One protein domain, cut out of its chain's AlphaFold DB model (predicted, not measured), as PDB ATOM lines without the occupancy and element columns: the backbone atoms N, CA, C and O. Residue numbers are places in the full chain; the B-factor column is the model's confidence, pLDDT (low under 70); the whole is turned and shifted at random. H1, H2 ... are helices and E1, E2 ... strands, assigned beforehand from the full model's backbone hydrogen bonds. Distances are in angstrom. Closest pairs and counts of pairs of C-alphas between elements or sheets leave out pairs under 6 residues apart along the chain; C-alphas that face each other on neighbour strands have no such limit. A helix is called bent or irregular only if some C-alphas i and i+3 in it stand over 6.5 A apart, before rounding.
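This is residues 214 to 277 and 414 to 435 of the 612 residues of an uncharacterized protein of Bacteroides thetaiotaomicron (UniProt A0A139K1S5). A small sheet of two parallel strands, E1 and E2, has the long helix H2 packed on it, mainly over E1, with long loops filling out the rest. Two stretches stick out on the side away from H2: residues 231 to 239, which hold the short helix H1, and residues 257 to 263. The printed part has 86 residues, with named elements in the order E1, H1, E2, H2; the class is mixed, helices and strands, though under half of the residues are in named elements. The whole is compact, with a radius of gyration of the C-alphas of 13.8 A, and spans 37 by 30 by 19 A.

E1 is residues 214 to 218, 12.7 A from first to last C-alpha, and begins at C-alpha 214 at (136.215, 161.657, 134.814). E2, residues 266 to 271, is 16.4 A long and ends at C-alpha 271 at (124.645, 164.613, 136.732). H2, residues 414 to 433, is 28.1 A long and ends at C-alpha 433 at (133.956, 153.270, 134.826). H1 is residues 232 to 236, 6.4 A long.

E1 and E2 are parallel neighbours, with 19 degrees between their directions. The C-alphas of Tyr 215 and Val 268 face each other at 4.7 A. N 215 and O 267 are within hydrogen-bond range at 2.9 A, as are N 271 and O 217 at 2.8 A. E1 and H2 have 7 pairs of C-alphas within 8 A; the closest are those of Ala 216 and Ala 426, 6.1 A apart. E2 and H2 have 1 such pair, the C-alphas of Phe 271 and Leu 422, 7.5 A apart. E1, H1 and E2 form a strand-helix-strand unit, two parallel neighbour strands with a helix between them along the chain, and its crossover is right-handed. H1 and H2 are apart. Each O i to N i+4 pair is within hydrogen-bond range in H1, and 15 of 16 are in H2. Neither helix is bent or irregular.

The two C-alphas farthest apart, those of Met 236 and Gln 435, are 40.0 A apart. Without the stretches that stand free, residues 231 to 239 and 257 to 263, the body spans 37 by 23 by 19 A. The links from E1 to H1, 13 residues, and from H1 to E2, 29 residues, are long. The link from E2 to H2 runs across the cut, where residues 278 to 413 are not printed; C-alphas 277 and 414 are 5.6 A apart. The mean pLDDT of the printed part is 81.9, and residues 229 to 241 are under 70.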
ATOM      1  N   ILE A 214     137.577 161.134 134.954       90.69
ATOM      2  CA  ILE A 214     136.215 161.657 134.814       90.69
ATOM      3  C   ILE A 214     136.196 163.171 135.012       90.69
ATOM      4  O   ILE A 214     136.552 163.681 136.076       90.69
ATOM      5  N   TYR A 215     135.702 163.881 133.999       89.56
ATOM      6  CA  TYR A 215     135.281 165.275 134.106       89.56
ATOM      7  C   TYR A 215     133.797 165.303 134.466       89.56
ATOM      8  O   TYR A 215     132.931 165.055 133.625       89.56
ATOM      9  N   ALA A 216     133.506 165.577 135.734       89.75
ATOM     10  CA  ALA A 216     132.144 165.578 136.247       89.75
ATOM     11  C   ALA A 216     131.550 166.987 136.281       89.75
ATOM     12  O   ALA A 216     132.154 167.927 136.804       89.75
ATOM     13  N   PHE A 217     130.323 167.107 135.786       90.50
ATOM     14  CA  PHE A 217     129.524 168.323 135.864       90.50
ATOM     15  C   PHE A 217     128.155 168.024 136.467       90.50
ATOM     16  O   PHE A 217     127.561 166.986 136.196       90.50
ATOM     17  N   GLY A 218     127.621 168.954 137.250       87.69
ATOM     18  CA  GLY A 218     126.212 168.931 137.639       87.69
ATOM     19  C   GLY A 218     125.335 169.713 136.658       87.69
ATOM     20  O   GLY A 218     125.744 170.088 135.548       87.69
ATOM     21  N   SER A 219     124.109 169.998 137.083       89.44
ATOM     22  CA  SER A 219     123.163 170.782 136.289       89.44
ATOM     23  C   SER A 219     123.534 172.267 136.219       89.44
ATOM     24  O   SER A 219     124.407 172.774 136.927       89.44
ATOM     25  N   THR A 220     122.818 172.994 135.362       88.88
ATOM     26  CA  THR A 220     122.872 174.460 135.260       88.88
ATOM     27  C   THR A 220     121.921 175.161 136.238       88.88
ATOM     28  O   THR A 220     121.898 176.391 136.311       88.88
ATOM     29  N   ARG A 221     121.068 174.400 136.936       91.38
ATOM     30  CA  ARG A 221     120.021 174.927 137.823       91.38
ATOM     31  C   ARG A 221     120.630 175.613 139.044       91.38
ATOM     32  O   ARG A 221     121.596 175.118 139.612       91.38
ATOM     33  N   ASN A 222     120.016 176.717 139.478       93.12
ATOM     34  CA  ASN A 222     120.320 177.396 140.746       93.12
ATOM     35  C   ASN A 222     121.774 177.858 140.939       93.12
ATOM     36  O   ASN A 222     122.212 178.116 142.066       93.12
ATOM     37  N   LEU A 223     122.529 177.976 139.847       90.75
ATOM     38  CA  LEU A 223     123.896 178.471 139.893       90.75
ATOM     39  C   LEU A 223     123.902 179.990 140.078       90.75
ATOM     40  O   LEU A 223     123.226 180.689 139.316       90.75
ATOM     41  N   PRO A 224     124.701 180.516 141.021       87.75
ATOM     42  CA  PRO A 224     124.871 181.951 141.162       87.75
ATOM     43  C   PRO A 224     125.320 182.627 139.872       87.75
ATOM     44  O   PRO A 224     126.100 182.074 139.087       87.75
ATOM     45  N   SER A 225     124.859 183.855 139.658       79.75
ATOM     46  CA  SER A 225     125.202 184.676 138.486       79.75
ATOM     47  C   SER A 225     126.721 184.811 138.274       79.75
ATOM     48  O   SER A 225     127.212 184.711 137.150       79.75
ATOM     49  N   ASP A 226     127.469 184.903 139.368       81.25
ATOM     50  CA  ASP A 226     128.924 185.037 139.481       81.25
ATOM     51  C   ASP A 226     129.670 183.714 139.726       81.25
ATOM     52  O   ASP A 226     130.887 183.717 139.890       81.25
ATOM     53  N   TYR A 227     128.979 182.569 139.723       85.06
ATOM     54  CA  TYR A 227     129.621 181.262 139.903       85.06
ATOM     55  C   TYR A 227     130.715 181.023 138.849       85.06
ATOM     56  O   TYR A 227     130.383 180.982 137.671       85.06
ATOM     57  N   ARG A 228     131.976 180.904 139.294       76.44
ATOM     58  CA  ARG A 228     133.230 180.658 138.544       76.44
ATOM     59  C   ARG A 228     133.337 181.393 137.185       76.44
ATOM     60  O   ARG A 228     132.686 180.994 136.218       76.44
ATOM     61  N   PRO A 229     134.161 182.458 137.084       57.56
ATOM     62  CA  PRO A 229     134.281 183.241 135.857       57.56
ATOM     63  C   PRO A 229     134.777 182.373 134.697       57.56
ATOM     64  O   PRO A 229     135.708 181.584 134.847       57.56
ATOM     65  N   GLN A 230     134.126 182.516 133.546       57.09
ATOM     66  CA  GLN A 230     134.563 181.902 132.297       57.09
ATOM     67  C   GLN A 230     135.709 182.724 131.703       57.09
ATOM     68  O   GLN A 230     135.754 183.942 131.872       57.09
ATOM     69  N   ASP A 231     136.606 182.048 130.995       56.25
ATOM     70  CA  ASP A 231     137.635 182.689 130.180       56.25
ATOM     71  C   ASP A 231     136.959 183.652 129.180       56.25
ATOM     72  O   ASP A 231     136.060 183.241 128.434       56.25
ATOM     73  N   GLU A 232     137.318 184.941 129.204       52.19
ATOM     74  CA  GLU A 232     136.619 185.998 128.447       52.19
ATOM     75  C   GLU A 232     136.601 185.702 126.933       52.19
ATOM     76  O   GLU A 232     135.610 185.985 126.249       52.19
ATOM     77  N   ASP A 233     137.643 185.030 126.429       52.56
ATOM     78  CA  ASP A 233     137.776 184.601 125.031       52.56
ATOM     79  C   ASP A 233     136.742 183.535 124.617       52.56
ATOM     80  O   ASP A 233     136.338 183.451 123.452       52.56
ATOM     81  N   VAL A 234     136.265 182.721 125.560       52.47
ATOM     82  CA  VAL A 234     135.296 181.647 125.298       52.47
ATOM     83  C   VAL A 234     133.856 182.180 125.329       52.47
ATOM     84  O   VAL A 234     133.023 181.776 124.510       52.47
ATOM     85  N   VAL A 235     133.577 183.149 126.209       50.56
ATOM     86  CA  VAL A 235     132.289 183.868 126.277       50.56
ATOM     87  C   VAL A 235     132.040 184.656 124.991       50.56
ATOM     88  O   VAL A 235     130.931 184.638 124.454       50.56
ATOM     89  N   MET A 236     133.083 185.293 124.449       44.03
ATOM     90  CA  MET A 236     133.008 186.081 123.215       44.03
ATOM     91  C   MET A 236     132.611 185.240 121.987       44.03
ATOM     92  O   MET A 236     131.980 185.754 121.063       44.03
ATOM     93  N   ASN A 237     132.924 183.940 121.991       47.41
ATOM     94  CA  ASN A 237     132.588 183.011 120.910       47.41
ATOM     95  C   ASN A 237     131.213 182.326 121.081       47.41
ATOM     96  O   ASN A 237     130.789 181.596 120.187       47.41
ATOM     97  N   GLY A 238     130.503 182.559 122.195       44.12
ATOM     98  CA  GLY A 238     129.147 182.046 122.432       44.12
ATOM     99  C   GLY A 238     129.050 180.535 122.690       44.12
ATOM    100  O   GLY A 238     128.004 179.946 122.431       44.12
ATOM    101  N   VAL A 239     130.130 179.892 123.159       49.06
ATOM    102  CA  VAL A 239     130.268 178.419 123.143       49.06
ATOM    103  C   VAL A 239     129.889 177.713 124.461       49.06
ATOM    104  O   VAL A 239     129.795 176.490 124.463       49.06
ATOM    105  N   VAL A 240     129.620 178.395 125.584       55.22
ATOM    106  CA  VAL A 240     129.564 177.690 126.891       55.22
ATOM    107  C   VAL A 240     128.214 177.731 127.603       55.22
ATOM    108  O   VAL A 240     127.641 178.786 127.868       55.22
ATOM    109  N   GLN A 241     127.771 176.539 128.016       64.62
ATOM    110  CA  GLN A 241     126.716 176.312 128.999       64.62
ATOM    111  C   GLN A 241     127.332 176.241 130.410       64.62
ATOM    112  O   GLN A 241     128.180 175.397 130.685       64.62
ATOM    113  N   LYS A 242     126.914 177.133 131.317       78.12
ATOM    114  CA  LYS A 242     127.412 177.219 132.701       78.12
ATOM    115  C   LYS A 242     126.863 176.072 133.566       78.12
ATOM    116  O   LYS A 242     125.656 176.028 133.784       78.12
ATOM    117  N   ARG A 243     127.727 175.180 134.067       88.25
ATOM    118  CA  ARG A 243     127.367 173.983 134.863       88.25
ATOM    119  C   ARG A 243     128.050 173.970 136.229       88.25
ATOM    120  O   ARG A 243     129.109 174.576 136.378       88.25
ATOM    121  N   LEU A 244     127.450 173.283 137.205       91.06
ATOM    122  CA  LEU A 244     128.081 172.998 138.498       91.06
ATOM    123  C   LEU A 244     129.367 172.190 138.277       91.06
ATOM    124  O   LEU A 244     129.364 171.245 137.489       91.06
ATOM    125  N   MET A 245     130.442 172.557 138.966       91.06
ATOM    126  CA  MET A 245     131.758 171.926 138.857       91.06
ATOM    127  C   MET A 245     132.157 171.267 140.181       91.06
ATOM    128  O   MET A 245     131.602 171.585 141.232       91.06
ATOM    129  N   LEU A 246     133.141 170.368 140.129       92.56
ATOM    130  CA  LEU A 246     133.733 169.753 141.319       92.56
ATOM    131  C   LEU A 246     134.298 170.809 142.297       92.56
ATOM    132  O   LEU A 246     134.686 171.902 141.861       92.56
ATOM    133  N   PRO A 247     134.378 170.512 143.609       91.94
ATOM    134  CA  PRO A 247     134.847 171.458 144.620       91.94
ATOM    135  C   PRO A 247     136.267 171.980 144.357       91.94
ATOM    136  O   PRO A 247     137.181 171.218 144.030       91.94
ATOM    137  N   GLY A 248     136.461 173.286 144.568       81.50
ATOM    138  CA  GLY A 248     137.775 173.938 144.492       81.50
ATOM    139  C   GLY A 248     138.461 173.803 143.126       81.50
ATOM    140  O   GLY A 248     137.808 173.874 142.085       81.50
ATOM    141  N   ASP A 249     139.779 173.592 143.153       73.06
ATOM    142  CA  ASP A 249     140.645 173.411 141.977       73.06
ATOM    143  C   ASP A 249     140.734 171.937 141.536       73.06
ATOM    144  O   ASP A 249     141.786 171.492 141.086       73.06
ATOM    145  N   THR A 250     139.665 171.154 141.706       87.06
ATOM    146  CA  THR A 250     139.616 169.746 141.277       87.06
ATOM    147  C   THR A 250     139.065 169.678 139.847       87.06
ATOM    148  O   THR A 250     137.849 169.737 139.672       87.06
ATOM    149  N   PRO A 251     139.900 169.604 138.791       85.31
ATOM    150  CA  PRO A 251     139.414 169.618 137.407       85.31
ATOM    151  C   PRO A 251     138.746 168.303 136.984       85.31
ATOM    152  O   PRO A 251     137.898 168.308 136.096       85.31
ATOM    153  N   TYR A 252     139.150 167.190 137.594       91.00
ATOM    154  CA  TYR A 252     138.730 165.832 137.261       91.00
ATOM    155  C   TYR A 252     138.995 164.892 138.440       91.00
ATOM    156  O   TYR A 252     139.683 165.258 139.396       91.00
ATOM    157  N   ILE A 253     138.481 163.668 138.339       91.19
ATOM    158  CA  ILE A 253     138.762 162.570 139.266       91.19
ATOM    159  C   ILE A 253     139.468 161.454 138.504       91.19
ATOM    160  O   ILE A 253     138.962 160.993 137.480       91.19
ATOM    161  N   ASP A 254     140.622 161.029 139.015       89.94
ATOM    162  CA  ASP A 254     141.374 159.894 138.482       89.94
ATOM    163  C   ASP A 254     141.018 158.605 139.221       89.94
ATOM    164  O   ASP A 254     140.893 158.592 140.446       89.94
ATOM    165  N   ALA A 255     140.928 157.507 138.473       85.94
ATOM    166  CA  ALA A 255     140.763 156.165 139.026       85.94
ATOM    167  C   ALA A 255     141.998 155.715 139.820       85.94
ATOM    168  O   ALA A 255     141.870 155.004 140.818       85.94
ATOM    169  N   PHE A 256     143.192 156.142 139.398       84.94
ATOM    170  CA  PHE A 256     144.454 155.780 140.038       84.94
ATOM    171  C   PHE A 256     145.279 157.030 140.385       84.94
ATOM    172  O   PHE A 256     145.405 157.939 139.562       84.94
ATOM    173  N   PRO A 257     145.894 157.103 141.579       84.25
ATOM    174  CA  PRO A 257     146.740 158.235 141.938       84.25
ATOM    175  C   PRO A 257     147.958 158.379 141.013       84.25
ATOM    176  O   PRO A 257     148.722 157.433 140.835       84.25
ATOM    177  N   GLY A 258     148.194 159.594 140.505       83.06
ATOM    178  CA  GLY A 258     149.417 159.938 139.768       83.06
ATOM    179  C   GLY A 258     149.426 159.555 138.287       83.06
ATOM    180  O   GLY A 258     150.507 159.496 137.702       83.06
ATOM    181  N   MET A 259     148.258 159.312 137.688       85.31
ATOM    182  CA  MET A 259     148.126 159.019 136.260       85.31
ATOM    183  C   MET A 259     148.688 160.134 135.368       85.31
ATOM    184  O   MET A 259     148.394 161.320 135.549       85.31
ATOM    185  N   SER A 260     149.467 159.738 134.361       88.50
ATOM    186  CA  SER A 260     149.906 160.632 133.285       88.50
ATOM    187  C   SER A 260     148.764 160.975 132.319       88.50
ATOM    188  O   SER A 260     147.698 160.359 132.336       88.50
ATOM    189  N   MET A 261     148.979 161.972 131.454       84.50
ATOM    190  CA  MET A 261     147.995 162.351 130.430       84.50
ATOM    191  C   MET A 261     147.779 161.230 129.407       84.50
ATOM    192  O   MET A 261     146.679 161.072 128.900       84.50
ATOM    193  N   GLU A 262     148.817 160.448 129.115       85.94
ATOM    194  CA  GLU A 262     148.771 159.341 128.162       85.94
ATOM    195  C   GLU A 262     148.080 158.087 128.724       85.94
ATOM    196  O   GLU A 262     147.538 157.297 127.954       85.94
ATOM    197  N   GLU A 263     148.091 157.897 130.047       82.31
ATOM    198  CA  GLU A 263     147.391 156.794 130.731       82.31
ATOM    199  C   GLU A 263     145.903 157.095 130.971       82.31
ATOM    200  O   GLU A 263     145.107 156.178 131.197       82.31
ATOM    201  N   ALA A 264     145.521 158.372 130.943       85.38
ATOM    202  CA  ALA A 264     144.155 158.808 131.176       85.38
ATOM    203  C   ALA A 264     143.259 158.521 129.965       85.38
ATOM    204  O   ALA A 264     143.459 159.046 128.871       85.38
ATOM    205  N   ILE A 265     142.220 157.718 130.186       85.31
ATOM    206  CA  ILE A 265     141.097 157.576 129.266       85.31
ATOM    207  C   ILE A 265     139.979 158.448 129.818       85.31
ATOM    208  O   ILE A 265     139.411 158.160 130.873       85.31
ATOM    209  N   GLU A 266     139.745 159.555 129.123       87.94
ATOM    210  CA  GLU A 266     138.892 160.640 129.586       87.94
ATOM    211  C   GLU A 266     137.427 160.425 129.202       87.94
ATOM    212  O   GLU A 266     137.108 160.103 128.055       87.94
ATOM    213  N   GLU A 267     136.531 160.681 130.149       85.69
ATOM    214  CA  GLU A 267     135.090 160.720 129.917       85.69
ATOM    215  C   GLU A 267     134.467 161.935 130.613       85.69
ATOM    216  O   GLU A 267     134.893 162.360 131.690       85.69
ATOM    217  N   VAL A 268     133.457 162.521 129.967       85.06
ATOM    218  CA  VAL A 268     132.683 163.641 130.509       85.06
ATOM    219  C   VAL A 268     131.336 163.117 130.970       85.06
ATOM    220  O   VAL A 268     130.581 162.558 130.177       85.06
ATOM    221  N   VAL A 269     131.013 163.349 132.240       83.06
ATOM    222  CA  VAL A 269     129.776 162.868 132.856       83.06
ATOM    223  C   VAL A 269     128.994 164.048 133.410       83.06
ATOM    224  O   VAL A 269     129.544 164.925 134.077       83.06
ATOM    225  N   VAL A 270     127.690 164.065 133.134       85.19
ATOM    226  CA  VAL A 270     126.781 165.114 133.594       85.19
ATOM    227  C   VAL A 270     125.710 164.516 134.500       85.19
ATOM    228  O   VAL A 270     124.912 163.688 134.067       85.19
ATOM    229  N   PHE A 271     125.653 164.983 135.744       82.31
ATOM    230  CA  PHE A 271     124.645 164.613 136.732       82.31
ATOM    231  C   PHE A 271     123.574 165.710 136.817       82.31
ATOM    232  O   PHE A 271     123.663 166.627 137.633       82.31
ATOM    233  N   GLU A 272     122.550 165.638 135.961       84.94
ATOM    234  CA  GLU A 272     121.500 166.674 135.872       84.94
ATOM    235  C   GLU A 272     120.653 166.831 137.152       84.94
ATOM    236  O   GLU A 272     120.049 167.881 137.376       84.94
ATOM    237  N   ASP A 273     120.645 165.828 138.029       84.31
ATOM    238  CA  ASP A 273     119.957 165.898 139.322       84.31
ATOM    239  C   ASP A 273     120.820 166.504 140.439       84.31
ATOM    240  O   ASP A 273     120.311 166.765 141.530       84.31
ATOM    241  N   VAL A 274     122.101 166.790 140.182       89.69
ATOM    242  CA  VAL A 274     123.023 167.402 141.151       89.69
ATOM    243  C   VAL A 274     123.135 168.900 140.877       89.69
ATOM    244  O   VAL A 274     123.680 169.332 139.860       89.69
ATOM    245  N   TYR A 275     122.576 169.708 141.776       94.56
ATOM    246  CA  TYR A 275     122.566 171.168 141.683       94.56
ATOM    247  C   TYR A 275     122.332 171.810 143.058       94.56
ATOM    248  O   TYR A 275     121.770 171.161 143.942       94.56
ATOM    249  N   PRO A 276     122.713 173.087 143.257       95.81
ATOM    250  CA  PRO A 276     122.463 173.802 144.506       95.81
ATOM    251  C   PRO A 276     120.976 173.811 144.870       95.81
ATOM    252  O   PRO A 276     120.144 174.392 144.164       95.81
ATOM    253  N   ARG A 277     120.619 173.151 145.977       94.88
ATOM    254  CA  ARG A 277     119.217 172.980 146.376       94.88
ATOM    255  C   ARG A 277     119.025 172.843 147.882       94.88
ATOM    256  O   ARG A 277     119.942 172.515 148.627       94.88
ATOM    257  N   MET A 414     124.174 175.987 150.102       93.94
ATOM    258  CA  MET A 414     123.563 175.224 149.001       93.94
ATOM    259  C   MET A 414     124.576 174.877 147.911       93.94
ATOM    260  O   MET A 414     124.567 173.758 147.403       93.94
ATOM    261  N   LEU A 415     125.432 175.835 147.550       93.62
ATOM    262  CA  LEU A 415     126.424 175.641 146.503       93.62
ATOM    263  C   LEU A 415     127.538 174.669 146.942       93.62
ATOM    264  O   LEU A 415     127.682 173.650 146.271       93.62
ATOM    265  N   PRO A 416     128.255 174.884 148.068       93.81
ATOM    266  CA  PRO A 416     129.267 173.935 148.539       93.81
ATOM    267  C   PRO A 416     128.736 172.511 148.741       93.81
ATOM    268  O   PRO A 416     129.406 171.553 148.370       93.81
ATOM    269  N   SER A 417     127.521 172.355 149.280       94.75
ATOM    270  CA  SER A 417     126.911 171.031 149.458       94.75
ATOM    271  C   SER A 417     126.650 170.325 148.128       94.75
ATOM    272  O   SER A 417     126.838 169.117 148.043       94.75
ATOM    273  N   ALA A 418     126.239 171.056 147.088       95.19
ATOM    274  CA  ALA A 418     126.026 170.471 145.768       95.19
ATOM    275  C   ALA A 418     127.344 170.115 145.069       95.19
ATOM    276  O   ALA A 418     127.417 169.081 144.414       95.19
ATOM    277  N   GLU A 419     128.393 170.933 145.214       94.81
ATOM    278  CA  GLU A 419     129.728 170.578 144.712       94.81
ATOM    279  C   GLU A 419     130.249 169.305 145.401       94.81
ATOM    280  O   GLU A 419     130.801 168.427 144.742       94.81
ATOM    281  N   GLN A 420     130.027 169.171 146.713       95.38
ATOM    282  CA  GLN A 420     130.396 167.968 147.459       95.38
ATOM    283  C   GLN A 420     129.565 166.744 147.039       95.38
ATOM    284  O   GLN A 420     130.128 165.671 146.846       95.38
ATOM    285  N   GLU A 421     128.252 166.899 146.832       94.69
ATOM    286  CA  GLU A 421     127.394 165.838 146.279       94.69
ATOM    287  C   GLU A 421     127.893 165.390 144.893       94.69
ATOM    288  O   GLU A 421     127.934 164.194 144.605       94.69
ATOM    289  N   LEU A 422     128.315 166.336 144.045       94.06
ATOM    290  CA  LEU A 422     128.882 166.041 142.728       94.06
ATOM    291  C   LEU A 422     130.184 165.241 142.840       94.06
ATOM    292  O   LEU A 422     130.365 164.295 142.078       94.06
ATOM    293  N   LEU A 423     131.060 165.598 143.785       94.12
ATOM    294  CA  LEU A 423     132.288 164.853 144.065       94.12
ATOM    295  C   LEU A 423     131.974 163.408 144.471       94.12
ATOM    296  O   LEU A 423     132.460 162.486 143.827       94.12
ATOM    297  N   GLU A 424     131.094 163.206 145.452       92.12
ATOM    298  CA  GLU A 424     130.718 161.867 145.928       92.12
ATOM    299  C   GLU A 424     130.078 161.003 144.825       92.12
ATOM    300  O   GLU A 424     130.313 159.795 144.745       92.12
ATOM    301  N   MET A 425     129.255 161.607 143.961       88.12
ATOM    302  CA  MET A 425     128.642 160.917 142.821       88.12
ATOM    303  C   MET A 425     129.668 160.566 141.743       88.12
ATOM    304  O   MET A 425     129.613 159.476 141.170       88.12
ATOM    305  N   ALA A 426     130.612 161.465 141.474       89.38
ATOM    306  CA  ALA A 426     131.662 161.249 140.495       89.38
ATOM    307  C   ALA A 426     132.685 160.201 140.967       89.38
ATOM    308  O   ALA A 426     133.063 159.349 140.170       89.38
ATOM    309  N   GLU A 427     133.056 160.176 142.251       89.62
ATOM    310  CA  GLU A 427     133.907 159.126 142.836       89.62
ATOM    311  C   GLU A 427     133.261 157.738 142.688       89.62
ATOM    312  O   GLU A 427     133.891 156.809 142.181       89.62
ATOM    313  N   LYS A 428     131.965 157.609 143.009       84.56
ATOM    314  CA  LYS A 428     131.205 156.363 142.782       84.56
ATOM    315  C   LYS A 428     131.125 155.977 141.305       84.56
ATOM    316  O   LYS A 428     131.105 154.794 140.971       84.56
ATOM    317  N   TYR A 429     131.039 156.960 140.409       83.31
ATOM    318  CA  TYR A 429     131.013 156.698 138.973       83.31
ATOM    319  C   TYR A 429     132.362 156.179 138.472       83.31
ATOM    320  O   TYR A 429     132.382 155.209 137.717       83.31
ATOM    321  N   VAL A 430     133.477 156.759 138.932       84.75
ATOM    322  CA  VAL A 430     134.839 156.306 138.602       84.75
ATOM    323  C   VAL A 430     135.039 154.839 138.991       84.75
ATOM    324  O   VAL A 430     135.572 154.059 138.203       84.75
ATOM    325  N   GLU A 431     134.545 154.425 140.165       79.50
ATOM    326  CA  GLU A 431     134.585 153.020 140.605       79.50
ATOM    327  C   GLU A 431     133.904 152.051 139.632       79.50
ATOM    328  O   GLU A 431     134.319 150.895 139.506       79.50
ATOM    329  N   LYS A 432     132.871 152.518 138.928       74.81
ATOM    330  CA  LYS A 432     132.173 151.758 137.891       74.81
ATOM    331  C   LYS A 432     132.885 151.851 136.541       74.81
ATOM    332  O   LYS A 432     132.999 150.836 135.862       74.81
ATOM    333  N   SER A 433     133.356 153.033 136.147       75.31
ATOM    334  CA  SER A 433     133.956 153.270 134.826       75.31
ATOM    335  C   SER A 433     135.324 152.605 134.660       75.31
ATOM    336  O   SER A 433     135.711 152.277 133.538       75.31
ATOM    337  N   MET A 434     136.038 152.364 135.768       72.69
ATOM    338  CA  MET A 434     137.301 151.619 135.771       72.69
ATOM    339  C   MET A 434     137.118 150.095 135.747       72.69
ATOM    340  O   MET A 434     138.104 149.357 135.704       72.69
ATOM    341  N   GLN A 435     135.885 149.586 135.811       71.94
ATOM    342  CA  GLN A 435     135.646 148.154 135.650       71.94
ATOM    343  C   GLN A 435     135.714 147.832 134.166       71.94
ATOM    344  O   GLN A 435     134.961 148.393 133.375       71.94
TER     345      GLN A 435